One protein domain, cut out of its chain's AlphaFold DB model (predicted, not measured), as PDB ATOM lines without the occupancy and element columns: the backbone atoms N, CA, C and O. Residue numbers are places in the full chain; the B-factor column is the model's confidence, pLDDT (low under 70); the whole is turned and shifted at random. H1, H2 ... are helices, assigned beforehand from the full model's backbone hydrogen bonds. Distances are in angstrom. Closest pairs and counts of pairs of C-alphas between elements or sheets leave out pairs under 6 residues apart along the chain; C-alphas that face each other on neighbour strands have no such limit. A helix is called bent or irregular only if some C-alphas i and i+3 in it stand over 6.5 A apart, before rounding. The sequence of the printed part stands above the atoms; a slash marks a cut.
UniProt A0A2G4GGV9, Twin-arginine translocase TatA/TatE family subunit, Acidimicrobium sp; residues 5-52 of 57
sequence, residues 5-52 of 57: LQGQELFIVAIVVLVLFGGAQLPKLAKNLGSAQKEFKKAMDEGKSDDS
ATOM      1  N   LEU A   5      67.584 130.445  41.059       62.00
ATOM      2  CA  LEU A   5      67.139 131.232  42.220       62.00
ATOM      3  C   LEU A   5      65.734 130.862  42.719       62.00
ATOM      4  O   LEU A   5      65.496 130.908  43.922       62.00
ATOM      5  N   GLN A   6      64.832 130.402  41.841       73.00
ATOM      6  CA  GLN A   6      63.441 130.110  42.234       73.00
ATOM      7  C   GLN A   6      63.325 129.027  43.320       73.00
ATOM      8  O   GLN A   6      62.450 129.102  44.180       73.00
ATOM      9  N   GLY A   7      64.194 128.011  43.295       84.38
ATOM     10  CA  GLY A   7      64.159 126.932  44.285       84.38
ATOM     11  C   GLY A   7      64.704 127.346  45.653       84.38
ATOM     12  O   GLY A   7      64.191 126.903  46.679       84.38
ATOM     13  N   GLN A   8      65.725 128.209  45.683       86.75
ATOM     14  CA  GLN A   8      66.371 128.614  46.933       86.75
ATOM     15  C   GLN A   8      65.513 129.588  47.737       86.75
ATOM     16  O   GLN A   8      65.414 129.436  48.952       86.75
ATOM     17  N   GLU A   9      64.840 130.533  47.078       85.62
ATOM     18  CA  GLU A   9      63.915 131.456  47.751       85.62
ATOM     19  C   GLU A   9      62.757 130.704  48.412       85.62
ATOM     20  O   GLU A   9      62.483 130.912  49.594       85.62
ATOM     21  N   LEU A  10      62.135 129.757  47.699       90.00
ATOM     22  CA  LEU A  10      61.083 128.916  48.278       90.00
ATOM     23  C   LEU A  10      61.593 128.071  49.447       90.00
ATOM     24  O   LEU A  10      60.883 127.911  50.439       90.00
ATOM     25  N   PHE A  11      62.822 127.558  49.366       91.81
ATOM     26  CA  PHE A  11      63.424 126.785  50.448       91.81
ATOM     27  C   PHE A  11      63.675 127.638  51.700       91.81
ATOM     28  O   PHE A  11      63.362 127.215  52.812       91.81
ATOM     29  N   ILE A  12      64.172 128.866  51.527       92.94
ATOM     30  CA  ILE A  12      64.385 129.822  52.622       92.94
ATOM     31  C   ILE A  12      63.050 130.197  53.274       92.94
ATOM     32  O   ILE A  12      62.934 130.153  54.499       92.94
ATOM     33  N   VAL A  13      62.021 130.495  52.476       92.81
ATOM     34  CA  VAL A  13      60.674 130.789  52.992       92.81
ATOM     35  C   VAL A  13      60.108 129.587  53.753       92.81
ATOM     36  O   VAL A  13      59.587 129.754  54.855       92.81
ATOM     37  N   ALA A  14      60.261 128.373  53.218       91.62
ATOM     38  CA  ALA A  14      59.820 127.153  53.888       91.62
ATOM     39  C   ALA A  14      60.520 126.949  55.240       91.62
ATOM     40  O   ALA A  14      59.857 126.572  56.204       91.62
ATOM     41  N   ILE A  15      61.822 127.248  55.340       94.12
ATOM     42  CA  ILE A  15      62.566 127.209  56.608       94.12
ATOM     43  C   ILE A  15      62.031 128.247  57.595       94.12
ATOM     44  O   ILE A  15      61.794 127.909  58.752       94.12
ATOM     45  N   VAL A  16      61.808 129.491  57.165       94.62
ATOM     46  CA  VAL A  16      61.272 130.545  58.044       94.62
ATOM     47  C   VAL A  16      59.900 130.143  58.588       94.62
ATOM     48  O   VAL A  16      59.667 130.216  59.794       94.62
ATOM     49  N   VAL A  17      59.013 129.638  57.729       93.12
ATOM     50  CA  VAL A  17      57.706 129.105  58.137       93.12
ATOM     51  C   VAL A  17      57.881 127.929  59.106       93.12
ATOM     52  O   VAL A  17      57.226 127.883  60.145       93.12
ATOM     53  N   LEU A  18      58.804 127.006  58.833       93.19
ATOM     54  CA  LEU A  18      59.112 125.885  59.725       93.19
ATOM     55  C   LEU A  18      59.589 126.323  61.110       93.19
ATOM     56  O   LEU A  18      59.240 125.672  62.090       93.19
ATOM     57  N   VAL A  19      60.372 127.398  61.209       94.00
ATOM     58  CA  VAL A  19      60.865 127.929  62.489       94.00
ATOM     59  C   VAL A  19      59.747 128.628  63.261       94.00
ATOM     60  O   VAL A  19      59.611 128.406  64.461       94.00
ATOM     61  N   LEU A  20      58.923 129.433  62.584       93.81
ATOM     62  CA  LEU A  20      57.827 130.174  63.220       93.81
ATOM     63  C   LEU A  20      56.699 129.257  63.702       93.81
ATOM     64  O   LEU A  20      56.166 129.442  64.794       93.81
ATOM     65  N   PHE A  21      56.327 128.274  62.884       91.62
ATOM     66  CA  PHE A  21      55.224 127.367  63.186       91.62
ATOM     67  C   PHE A  21      55.697 126.077  63.868       91.62
ATOM     68  O   PHE A  21      54.934 125.476  64.613       91.62
ATOM     69  N   GLY A  22      56.942 125.647  63.661       88.62
ATOM     70  CA  GLY A  22      57.475 124.373  64.144       88.62
ATOM     71  C   GLY A  22      57.199 123.202  63.191       88.62
ATOM     72  O   GLY A  22      56.130 123.092  62.583       88.62
ATOM     73  N   GLY A  23      58.146 122.259  63.108       87.38
ATOM     74  CA  GLY A  23      58.073 121.086  62.216       87.38
ATOM     75  C   GLY A  23      56.844 120.196  62.383       87.38
ATOM     76  O   GLY A  23      56.379 119.601  61.416       87.38
ATOM     77  N   ALA A  24      56.272 120.149  63.584       88.00
ATOM     78  CA  ALA A  24      55.088 119.345  63.875       88.00
ATOM     79  C   ALA A  24      53.759 120.019  63.472       88.00
ATOM     80  O   ALA A  24      52.744 119.332  63.347       88.00
ATOM     81  N   GLN A  25      53.730 121.341  63.267       89.19
ATOM     82  CA  GLN A  25      52.485 122.078  63.005       89.19
ATOM     83  C   GLN A  25      52.061 122.018  61.537       89.19
ATOM     84  O   GLN A  25      50.880 121.833  61.263       89.19
ATOM     85  N   LEU A  26      53.002 122.054  60.592       90.75
ATOM     86  CA  LEU A  26      52.720 121.867  59.161       90.75
ATOM     87  C   LEU A  26      51.940 120.568  58.845       90.75
ATOM     88  O   LEU A  26      50.877 120.658  58.227       90.75
ATOM     89  N   PRO A  27      52.372 119.368  59.291       88.38
ATOM     90  CA  PRO A  27      51.631 118.132  59.028       88.38
ATOM     91  C   PRO A  27      50.292 118.071  59.774       88.38
ATOM     92  O   PRO A  27      49.330 117.490  59.271       88.38
ATOM     93  N   LYS A  28      50.196 118.695  60.955       93.12
ATOM     94  CA  LYS A  28      48.949 118.766  61.729       93.12
ATOM     95  C   LYS A  28      47.907 119.645  61.032       93.12
ATOM     96  O   LYS A  28      46.755 119.236  60.911       93.12
ATOM     97  N   LEU A  29      48.323 120.804  60.516       92.12
ATOM     98  CA  LEU A  29      47.487 121.687  59.703       92.12
ATOM     99  C   LEU A  29      47.054 120.997  58.405       92.12
ATOM    100  O   LEU A  29      45.870 121.018  58.088       92.12
ATOM    101  N   ALA A  30      47.970 120.316  57.707       93.75
ATOM    102  CA  ALA A  30      47.646 119.573  56.487       93.75
ATOM    103  C   ALA A  30      46.623 118.451  56.736       93.75
ATOM    104  O   ALA A  30      45.664 118.315  55.978       93.75
ATOM    105  N   LYS A  31      46.782 117.680  57.821       95.19
ATOM    106  CA  LYS A  31      45.830 116.626  58.200       95.19
ATOM    107  C   LYS A  31      44.447 117.200  58.512       95.19
ATOM    108  O   LYS A  31      43.456 116.704  57.989       95.19
ATOM    109  N   ASN A  32      44.383 118.255  59.324       95.12
ATOM    110  CA  ASN A  32      43.117 118.876  59.711       95.12
ATOM    111  C   ASN A  32      42.412 119.531  58.513       95.12
ATOM    112  O   ASN A  32      41.211 119.346  58.332       95.12
ATOM    113  N   LEU A  33      43.160 120.250  57.670       96.31
ATOM    114  CA  LEU A  33      42.636 120.884  56.461       96.31
ATOM    115  C   LEU A  33      42.175 119.844  55.435       96.31
ATOM    116  O   LEU A  33      41.124 120.016  54.829       96.31
ATOM    117  N   GLY A  34      42.918 118.746  55.274       95.38
ATOM    118  CA  GLY A  34      42.549 117.645  54.386       95.38
ATOM    119  C   GLY A  34      41.276 116.928  54.834       95.38
ATOM    120  O   GLY A  34      40.401 116.663  54.010       95.38
ATOM    121  N   SER A  35      41.127 116.666  56.136       96.25
ATOM    122  CA  SER A  35      39.883 116.124  56.699       96.25
ATOM    123  C   SER A  35      38.702 117.072  56.480       96.25
ATOM    124  O   SER A  35      37.677 116.640  55.953       96.25
ATOM    125  N   ALA A  36      38.869 118.363  56.784       96.62
ATOM    126  CA  ALA A  36      37.828 119.370  56.578       96.62
ATOM    127  C   ALA A  36      37.436 119.505  55.098       96.62
ATOM    128  O   ALA A  36      36.254 119.538  54.767       96.62
ATOM    129  N   GLN A  37      38.412 119.522  54.185       96.69
ATOM    130  CA  GLN A  37      38.157 119.590  52.746       96.69
ATOM    131  C   GLN A  37      37.435 118.333  52.234       96.69
ATOM    132  O   GLN A  37      36.547 118.441  51.387       96.69
ATOM    133  N   LYS A  38      37.788 117.148  52.749       95.44
ATOM    134  CA  LYS A  38      37.135 115.880  52.398       95.44
ATOM    135  C   LYS A  38      35.671 115.862  52.835       95.44
ATOM    136  O   LYS A  38      34.813 115.483  52.041       95.44
ATOM    137  N   GLU A  39      35.390 116.267  54.070       96.19
ATOM    138  CA  GLU A  39      34.022 116.356  54.596       96.19
ATOM    139  C   GLU A  39      33.207 117.420  53.856       96.19
ATOM    140  O   GLU A  39      32.078 117.150  53.456       96.19
ATOM    141  N   PHE A  40      33.806 118.580  53.569       95.62
ATOM    142  CA  PHE A  40      33.173 119.638  52.782       95.62
ATOM    143  C   PHE A  40      32.794 119.170  51.370       95.62
ATOM    144  O   PHE A  40      31.676 119.406  50.912       95.62
ATOM    145  N   LYS A  41      33.706 118.468  50.683       94.56
ATOM    146  CA  LYS A  41      33.447 117.898  49.355       94.56
ATOM    147  C   LYS A  41      32.313 116.869  49.408       94.56
ATOM    148  O   LYS A  41      31.388 116.952  48.610       94.56
ATOM    149  N   LYS A  42      32.359 115.956  50.383       94.31
ATOM    150  CA  LYS A  42      31.329 114.930  50.579       94.31
ATOM    151  C   LYS A  42      29.947 115.550  50.810       94.31
ATOM    152  O   LYS A  42      29.002 115.157  50.141       94.31
ATOM    153  N   ALA A  43      29.849 116.553  51.683       92.12
ATOM    154  CA  ALA A  43      28.595 117.255  51.948       92.12
ATOM    155  C   ALA A  43      28.058 117.998  50.709       92.12
ATOM    156  O   ALA A  43      26.854 118.003  50.473       92.12
ATOM    157  N   MET A  44      28.935 118.597  49.890       91.94
ATOM    158  CA  MET A  44      28.520 119.211  48.621       91.94
ATOM    159  C   MET A  44      28.003 118.189  47.603       91.94
ATOM    160  O   MET A  44      27.063 118.494  46.872       91.94
ATOM    161  N   ASP A  45      28.622 117.014  47.515       91.19
ATOM    162  CA  ASP A  45      28.237 115.978  46.550       91.19
ATOM    163  C   ASP A  45      26.940 115.258  46.982       91.19
ATOM    164  O   ASP A  45      26.073 114.991  46.146       91.19
ATOM    165  N   GLU A  46      26.757 115.021  48.286       88.12
ATOM    166  CA  GLU A  46      25.507 114.501  48.865       88.12
ATOM    167  C   GLU A  46      24.354 115.504  48.698       88.12
ATOM    168  O   GLU A  46      23.300 115.141  48.179       88.12
ATOM    169  N   GLY A  47      24.576 116.787  49.008       80.25
ATOM    170  CA  GLY A  47      23.557 117.830  48.841       80.25
ATOM    171  C   GLY A  47      23.130 118.064  47.386       80.25
ATOM    172  O   GLY A  47      21.989 118.431  47.134       80.25
ATOM    173  N   LYS A  48      24.012 117.812  46.411       75.38
ATOM    174  CA  LYS A  48      23.661 117.854  44.977       75.38
ATOM    175  C   LYS A  48      22.857 116.641  44.513       75.38
ATOM    176  O   LYS A  48      22.160 116.734  43.508       75.38
ATOM    177  N   SER A  49      22.994 115.505  45.194       66.06
ATOM    178  CA  SER A  49      22.319 114.263  44.814       66.06
ATOM    179  C   SER A  49      20.879 114.224  45.339       66.06
ATOM    180  O   SER A  49      19.994 113.749  44.628       66.06
ATOM    181  N   ASP A  50      20.614 114.800  46.517       61.12
ATOM    182  CA  ASP A  50      19.261 114.867  47.099       61.12
ATOM    183  C   ASP A  50      18.295 115.780  46.316       61.12
ATOM    184  O   ASP A  50      17.103 115.480  46.225       61.12
ATOM    185  N   ASP A  51      18.804 116.822  45.649       59.22
ATOM    186  CA  ASP A  51      18.000 117.755  44.837       59.22
ATOM    187  C   ASP A  51      17.461 117.114  43.535       59.22
ATOM    188  O   ASP A  51      16.557 117.632  42.888       59.22
ATOM    189  N   SER A  52      17.976 115.937  43.152       58.53
ATOM    190  CA  SER A  52      17.548 115.209  41.945       58.53
ATOM    191  C   SER A  52      16.438 114.173  42.178       58.53
ATOM    192  O   SER A  52      15.969 113.553  41.224       58.53
TER     193      SER A  52
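Overview. This is residues 5 to 52 of the 57 residues of the protein "Twin-arginine translocase TatA/TatE family subunit" of Acidimicrobium sp (UniProt A0A2G4GGV9). Two straight helices meet near their ends and make an open L, with the long arm H2 and the shorter arm H1 about perpendicular and a tight turn at the corner. Away from that corner both arms stick out free, H1 with residues 5 to 14 and H2 with residues 27 to 50. The printed part has 48 residues with two named helices, in the order H1, H2, and no named strand; the class is all helix. It is extended, with a radius of gyration of the C-alphas of 17.4 A and spans of 51 by 25 by 10 A.

Along the chain. Find C-alpha 25 at (52.485, 122.078, 63.005); from there H2, residues 25 to 50, runs 37.5 A to C-alpha 50 at (19.261, 114.867, 47.099). Then go back to C-alpha 5 at (67.139, 131.232, 42.220), where H1, residues 5 to 21, begins; it is 24.4 A long and ends at C-alpha 21. Neither helix is bent.

Arrangement. Look at Leu 18 and Leu 26, whose C-alphas are the closest of H1 and H2 at 7.6 A. The two helices are close but not clearly touching, with 1 pair of C-alphas within 8 A. Their lines stand about perpendicular, at 85 degrees, and their centres are 27.1 A apart. Along the backbone of H2 you will find every O i to N i+4 pair within hydrogen-bond range; in H1 it is 12 of 13.

Size, cuts and confidence. Measure from Leu 5 to Ser 52 and you have the two C-alphas farthest apart, at 52.1 A. The printed part has no cut, and the link from H1 to H2, 3 residues, is tight. Look in the B-factor column for the model's confidence: the mean pLDDT of the printed part is 88.1, and residue 5 and residues 49 to 52 are under 70.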